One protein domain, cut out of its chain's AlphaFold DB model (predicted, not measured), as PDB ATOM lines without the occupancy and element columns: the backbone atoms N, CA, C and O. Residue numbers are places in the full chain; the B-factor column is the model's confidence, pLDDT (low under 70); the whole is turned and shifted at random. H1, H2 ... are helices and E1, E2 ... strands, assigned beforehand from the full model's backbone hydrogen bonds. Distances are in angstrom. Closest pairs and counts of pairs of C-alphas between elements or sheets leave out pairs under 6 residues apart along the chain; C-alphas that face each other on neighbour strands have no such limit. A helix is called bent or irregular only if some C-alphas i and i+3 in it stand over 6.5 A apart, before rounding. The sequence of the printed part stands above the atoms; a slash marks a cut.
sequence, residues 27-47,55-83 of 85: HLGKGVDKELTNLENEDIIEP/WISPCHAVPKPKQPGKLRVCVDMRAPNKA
ATOM      1  N   HIS A  27     124.825 118.904 161.543       90.00
ATOM      2  CA  HIS A  27     125.236 119.761 160.428       90.00
ATOM      3  C   HIS A  27     126.758 119.786 160.188       90.00
ATOM      4  O   HIS A  27     127.191 120.165 159.104       90.00
ATOM      5  N   LEU A  28     127.569 119.389 161.177       91.75
ATOM      6  CA  LEU A  28     129.029 119.344 161.078       91.75
ATOM      7  C   LEU A  28     129.551 117.965 160.676       91.75
ATOM      8  O   LEU A  28     130.654 117.901 160.149       91.75
ATOM      9  N   GLY A  29     128.781 116.889 160.885       91.38
ATOM     10  CA  GLY A  29     129.235 115.503 160.688       91.38
ATOM     11  C   GLY A  29     129.886 115.274 159.323       91.38
ATOM     12  O   GLY A  29     131.068 114.962 159.255       91.38
ATOM     13  N   LYS A  30     129.173 115.603 158.235       92.75
ATOM     14  CA  LYS A  30     129.705 115.476 156.863       92.75
ATOM     15  C   LYS A  30     130.984 116.286 156.624       92.75
ATOM     16  O   LYS A  30     131.822 115.903 155.816       92.75
ATOM     17  N   GLY A  31     131.108 117.443 157.275       93.69
ATOM     18  CA  GLY A  31     132.302 118.277 157.168       93.69
ATOM     19  C   GLY A  31     133.490 117.690 157.927       93.69
ATOM     20  O   GLY A  31     134.622 117.852 157.482       93.69
ATOM     21  N   VAL A  32     133.238 117.014 159.051       94.06
ATOM     22  CA  VAL A  32     134.271 116.323 159.831       94.06
ATOM     23  C   VAL A  32     134.786 115.121 159.059       94.06
ATOM     24  O   VAL A  32     135.996 115.017 158.894       94.06
ATOM     25  N   ASP A  33     133.893 114.291 158.517       94.31
ATOM     26  CA  ASP A  33     134.275 113.119 157.719       94.31
ATOM     27  C   ASP A  33     135.167 113.529 156.542       94.31
ATOM     28  O   ASP A  33     136.237 112.967 156.336       94.31
ATOM     29  N   LYS A  34     134.780 114.596 155.827       94.94
ATOM     30  CA  LYS A  34     135.578 115.147 154.727       94.94
ATOM     31  C   LYS A  34     136.971 115.597 155.176       94.94
ATOM     32  O   LYS A  34     137.932 115.365 154.454       94.94
ATOM     33  N   GLU A  35     137.083 116.281 156.315       94.88
ATOM     34  CA  GLU A  35     138.389 116.727 156.811       94.88
ATOM     35  C   GLU A  35     139.256 115.535 157.233       94.88
ATOM     36  O   GLU A  35     140.434 115.516 156.902       94.88
ATOM     37  N   LEU A  36     138.681 114.520 157.892       95.19
ATOM     38  CA  LEU A  36     139.403 113.298 158.259       95.19
ATOM     39  C   LEU A  36     139.922 112.557 157.021       95.19
ATOM     40  O   LEU A  36     141.101 112.224 156.980       95.19
ATOM     41  N   THR A  37     139.097 112.394 155.982       96.69
ATOM     42  CA  THR A  37     139.532 111.800 154.708       96.69
ATOM     43  C   THR A  37     140.640 112.614 154.037       96.69
ATOM     44  O   THR A  37     141.564 112.041 153.472       96.69
ATOM     45  N   ASN A  38     140.585 113.949 154.087       95.81
ATOM     46  CA  ASN A  38     141.668 114.772 153.542       95.81
ATOM     47  C   ASN A  38     142.974 114.566 154.322       95.81
ATOM     48  O   ASN A  38     144.015 114.418 153.697       95.81
ATOM     49  N   LEU A  39     142.917 114.529 155.658       96.31
ATOM     50  CA  LEU A  39     144.096 114.310 156.506       96.31
ATOM     51  C   LEU A  39     144.717 112.923 156.290       96.31
ATOM     52  O   LEU A  39     145.936 112.800 156.322       96.31
ATOM     53  N   GLU A  40     143.892 111.902 156.063       97.25
ATOM     54  CA  GLU A  40     144.351 110.554 155.706       97.25
ATOM     55  C   GLU A  40     145.015 110.546 154.318       97.25
ATOM     56  O   GLU A  40     146.128 110.055 154.166       97.25
ATOM     57  N   ASN A  41     144.399 111.181 153.313       97.81
ATOM     58  CA  ASN A  41     144.979 111.303 151.965       97.81
ATOM     59  C   ASN A  41     146.281 112.124 151.929       97.81
ATOM     60  O   ASN A  41     147.116 111.919 151.051       97.81
ATOM     61  N   GLU A  42     146.429 113.088 152.841       96.94
ATOM     62  CA  GLU A  42     147.640 113.896 153.017       96.94
ATOM     63  C   GLU A  42     148.722 113.182 153.849       96.94
ATOM     64  O   GLU A  42     149.774 113.775 154.082       96.94
ATOM     65  N   ASP A  43     148.486 111.931 154.269       95.12
ATOM     66  CA  ASP A  43     149.410 111.116 155.073       95.12
ATOM     67  C   ASP A  43     149.748 111.762 156.436       95.12
ATOM     68  O   ASP A  43     150.864 111.686 156.949       95.12
ATOM     69  N   ILE A  44     148.772 112.471 157.022       95.12
ATOM     70  CA  ILE A  44     148.902 113.139 158.331       95.12
ATOM     71  C   ILE A  44     148.363 112.252 159.460       95.12
ATOM     72  O   ILE A  44     148.867 112.310 160.584       95.12
ATOM     73  N   ILE A  45     147.313 111.474 159.187       95.88
ATOM     74  CA  ILE A  45     146.701 110.536 160.135       95.88
ATOM     75  C   ILE A  45     146.498 109.177 159.473       95.88
ATOM     76  O   ILE A  45     146.328 109.097 158.262       95.88
ATOM     77  N   GLU A  46     146.427 108.131 160.290       95.56
ATOM     78  CA  GLU A  46     146.233 106.754 159.841       95.56
ATOM     79  C   GLU A  46     145.149 106.043 160.672       95.56
ATOM     80  O   GLU A  46     144.962 106.358 161.857       95.56
ATOM     81  N   PRO A  47     144.403 105.096 160.076       94.12
ATOM     82  CA  PRO A  47     143.506 104.238 160.830       94.12
ATOM     83  C   PRO A  47     144.315 103.284 161.715       94.12
ATOM     84  O   PRO A  47     145.283 102.667 161.284       94.12
ATOM     85  N   TRP A  55     145.099 105.134 174.906       92.31
ATOM     86  CA  TRP A  55     144.922 106.584 174.871       92.31
ATOM     87  C   TRP A  55     143.864 106.970 173.845       92.31
ATOM     88  O   TRP A  55     144.087 106.874 172.640       92.31
ATOM     89  N   ILE A  56     142.721 107.462 174.323       93.88
ATOM     90  CA  ILE A  56     141.637 107.933 173.454       93.88
ATOM     91  C   ILE A  56     141.252 109.337 173.895       93.88
ATOM     92  O   ILE A  56     140.793 109.539 175.018       93.88
ATOM     93  N   SER A  57     141.424 110.298 172.988       95.06
ATOM     94  CA  SER A  57     141.059 111.701 173.196       95.06
ATOM     95  C   SER A  57     139.894 112.077 172.276       95.06
ATOM     96  O   SER A  57     139.895 111.702 171.101       95.06
ATOM     97  N   PRO A  58     138.877 112.812 172.756       94.88
ATOM     98  CA  PRO A  58     137.782 113.245 171.908       94.88
ATOM     99  C   PRO A  58     138.275 114.325 170.940       94.88
ATOM    100  O   PRO A  58     139.091 115.175 171.300       94.88
ATOM    101  N   CYS A  59     137.725 114.337 169.726       93.56
ATOM    102  CA  CYS A  59     137.896 115.454 168.809       93.56
ATOM    103  C   CYS A  59     136.696 116.414 168.853       93.56
ATOM    104  O   CYS A  59     135.575 116.056 169.225       93.56
ATOM    105  N   HIS A  60     136.961 117.662 168.491       91.62
ATOM    106  CA  HIS A  60     136.030 118.774 168.460       91.62
ATOM    107  C   HIS A  60     136.033 119.398 167.069       91.62
ATOM    108  O   HIS A  60     137.092 119.684 166.518       91.62
ATOM    109  N   ALA A  61     134.845 119.654 166.528       93.12
ATOM    110  CA  ALA A  61     134.675 120.305 165.238       93.12
ATOM    111  C   ALA A  61     134.295 121.776 165.430       93.12
ATOM    112  O   ALA A  61     133.268 122.077 166.043       93.12
ATOM    113  N   VAL A  62     135.107 122.690 164.900       91.88
ATOM    114  CA  VAL A  62     134.882 124.138 165.004       91.88
ATOM    115  C   VAL A  62     134.863 124.765 163.607       91.88
ATOM    116  O   VAL A  62     135.836 124.607 162.867       91.88
ATOM    117  N   PRO A  63     133.807 125.498 163.216       92.31
ATOM    118  CA  PRO A  63     133.789 126.228 161.951       92.31
ATOM    119  C   PRO A  63     134.925 127.255 161.850       92.31
ATOM    120  O   PRO A  63     135.240 127.949 162.819       92.31
ATOM    121  N   LYS A  64     135.538 127.387 160.669       93.31
ATOM    122  CA  LYS A  64     136.544 128.428 160.404       93.31
ATOM    123  C   LYS A  64     135.827 129.758 160.104       93.31
ATOM    124  O   LYS A  64     135.188 129.855 159.058       93.31
ATOM    125  N   PRO A  65     135.973 130.819 160.930       89.19
ATOM    126  CA  PRO A  65     135.178 132.048 160.776       89.19
ATOM    127  C   PRO A  65     135.333 132.747 159.417       89.19
ATOM    128  O   PRO A  65     134.401 133.367 158.929       89.19
ATOM    129  N   LYS A  66     136.518 132.637 158.801       92.69
ATOM    130  CA  LYS A  66     136.852 133.271 157.513       92.69
ATOM    131  C   LYS A  66     136.752 132.321 156.312       92.69
ATOM    132  O   LYS A  66     137.122 132.702 155.210       92.69
ATOM    133  N   GLN A  67     136.335 131.070 156.519       89.75
ATOM    134  CA  GLN A  67     136.265 130.049 155.469       89.75
ATOM    135  C   GLN A  67     134.964 129.248 155.614       89.75
ATOM    136  O   GLN A  67     134.971 128.171 156.218       89.75
ATOM    137  N   PRO A  68     133.845 129.774 155.080       83.44
ATOM    138  CA  PRO A  68     132.553 129.102 155.128       83.44
ATOM    139  C   PRO A  68     132.642 127.670 154.593       83.44
ATOM    140  O   PRO A  68     133.301 127.409 153.588       83.44
ATOM    141  N   GLY A  69     132.010 126.727 155.290       82.81
ATOM    142  CA  GLY A  69     132.015 125.310 154.913       82.81
ATOM    143  C   GLY A  69     133.301 124.543 155.243       82.81
ATOM    144  O   GLY A  69     133.326 123.329 155.049       82.81
ATOM    145  N   LYS A  70     134.349 125.195 155.771       89.12
ATOM    146  CA  LYS A  70     135.543 124.509 156.289       89.12
ATOM    147  C   LYS A  70     135.508 124.404 157.811       89.12
ATOM    148  O   LYS A  70     135.121 125.343 158.511       89.12
ATOM    149  N   LEU A  71     135.982 123.271 158.322       93.19
ATOM    150  CA  LEU A  71     136.062 122.989 159.753       93.19
ATOM    151  C   LEU A  71     137.518 122.938 160.225       93.19
ATOM    152  O   LEU A  71     138.456 122.837 159.434       93.19
ATOM    153  N   ARG A  72     137.698 123.069 161.536       92.94
ATOM    154  CA  ARG A  72     138.881 122.642 162.282       92.94
ATOM    155  C   ARG A  72     138.470 121.421 163.087       92.94
ATOM    156  O   ARG A  72     137.539 121.526 163.885       92.94
ATOM    157  N   VAL A  73     139.155 120.305 162.877       93.75
ATOM    158  CA  VAL A  73     139.066 119.134 163.750       93.75
ATOM    159  C   VAL A  73     140.202 119.252 164.764       93.75
ATOM    160  O   VAL A  73     141.370 119.277 164.392       93.75
ATOM    161  N   CYS A  74     139.863 119.423 166.039       93.19
ATOM    162  CA  CYS A  74     140.820 119.644 167.123       93.19
ATOM    163  C   CYS A  74     140.743 118.502 168.131       93.19
ATOM    164  O   CYS A  74     139.650 118.143 168.558       93.19
ATOM    165  N   VAL A  75     141.883 117.967 168.554       94.38
ATOM    166  CA  VAL A  75     141.945 116.923 169.585       94.38
ATOM    167  C   VAL A  75     142.065 117.562 170.969       94.38
ATOM    168  O   VAL A  75     142.817 118.520 171.158       94.38
ATOM    169  N   ASP A  76     141.319 117.050 171.945       94.38
ATOM    170  CA  ASP A  76     141.458 117.454 173.345       94.38
ATOM    171  C   ASP A  76     142.688 116.796 173.990       94.38
ATOM    172  O   ASP A  76     142.622 115.687 174.510       94.38
ATOM    173  N   MET A  77     143.816 117.505 173.984       95.19
ATOM    174  CA  MET A  77     145.096 116.991 174.487       95.19
ATOM    175  C   MET A  77     145.297 117.170 176.000       95.19
ATOM    176  O   MET A  77     146.379 116.904 176.518       95.19
ATOM    177  N   ARG A  78     144.278 117.602 176.758       94.75
ATOM    178  CA  ARG A  78     144.436 117.895 178.198       94.75
ATOM    179  C   ARG A  78     144.837 116.682 179.035       94.75
ATOM    180  O   ARG A  78     145.505 116.861 180.049       94.75
ATOM    181  N   ALA A  79     144.386 115.482 178.669       94.25
ATOM    182  CA  ALA A  79     144.763 114.254 179.365       94.25
ATOM    183  C   ALA A  79     146.148 113.745 178.919       94.25
ATOM    184  O   ALA A  79     147.000 113.618 179.798       94.25
ATOM    185  N   PRO A  80     146.429 113.552 177.611       94.25
ATOM    186  CA  PRO A  80     147.759 113.143 177.148       94.25
ATOM    187  C   PRO A  80     148.888 114.063 177.620       94.25
ATOM    188  O   PRO A  80     149.922 113.581 178.067       94.25
ATOM    189  N   ASN A  81     148.675 115.384 177.608       95.62
ATOM    190  CA  ASN A  81     149.712 116.351 177.980       95.62
ATOM    191  C   ASN A  81     150.184 116.233 179.436       95.62
ATOM    192  O   ASN A  81     151.251 116.736 179.756       95.62
ATOM    193  N   LYS A  82     149.419 115.583 180.324       95.25
ATOM    194  CA  LYS A  82     149.861 115.329 181.705       95.25
ATOM    195  C   LYS A  82     150.938 114.252 181.799       95.25
ATOM    196  O   LYS A  82     151.603 114.178 182.821       95.25
ATOM    197  N   ALA A  83     151.055 113.406 180.778       95.50
ATOM    198  CA  ALA A  83     152.024 112.320 180.722       95.50
ATOM    199  C   ALA A  83     153.281 112.690 179.918       95.50
ATOM    200  O   ALA A  83     154.183 111.870 179.819       95.50
TER     201      ALA A  83
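What this domain is: This is residues 27 to 47 and 55 to 83 of the 85 residues of an uncharacterized protein of Daphnia pulex (UniProt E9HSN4). A slender two-stranded hairpin, E1 and E2, with the first part of a longer helix, H1, packed beside it through residues 28 to 36; the far part of that helix leads away, and residues 38 to 43 stick out free. The hairpin, with its turn at one end and the tail to the small helix H2 at the other, makes the longest axis. The printed part has 50 residues, with two named helices and two named strands in the order H1, E1, E2, H2; the sheet has the order E1 - E2, antiparallel, and the class is mixed, helices and strands. The whole is loose, with a radius of gyration of the C-alphas of 12.3 A, and elongated, spanning 36 by 24 by 18 A.

Where its parts are: H1 is residues 27 to 41, 23.1 A from first to last C-alpha, beginning with C-alpha 27 at (125.236, 119.761, 160.428). It is irregular: C-alphas 27 and 30 are 7.1 A apart. After the cut, E1 is residues 59 to 63, 13.4 A long, with C-alpha 59 at (137.896, 115.454, 168.809). E2 is residues 71 to 75, 13.0 A long. H2 is residues 80 to 83, 5.6 A long, and ends with C-alpha 83 at (152.024, 112.320, 180.722).

How they stand to each other: E1 and E2 form a hairpin, antiparallel neighbours with 154 degrees between their directions. C-alphas 59 and 75 face each other at 4.4 A, and C-alphas 63 and 71 at 4.5 A. N 60 and O 74, at 2.7 A, and N 72 and O 62, at 2.8 A, are within hydrogen-bond range. H1 has 5 pairs of C-alphas within 8 A of E2, the closest being those of Gly 31 and Leu 71 at 6.6 A. It has 2 such pairs with E1, the closest being those of Val 32 and Ala 61 at 6.7 A. H2 is apart from H1 and from E1. In H1, 10 of 11 O i to N i+4 pairs are within hydrogen-bond range; H2 is too short for such a pair, and its one O i to N i+3 pair is within range.

The domain as a whole: The two C-alphas farthest apart are those of Pro 68 and Ala 83, 36.3 A. Residues 48 to 54 are not printed, and C-alphas 47 and 55 are 14.3 A apart across this cut, which lies in the link from H1 to E1. The link from E1 to E2 is short, with 7 residues, and that from E2 to H2 is tight, with 4. The mean pLDDT of the printed part is 93.5, and no printed residue is under 70.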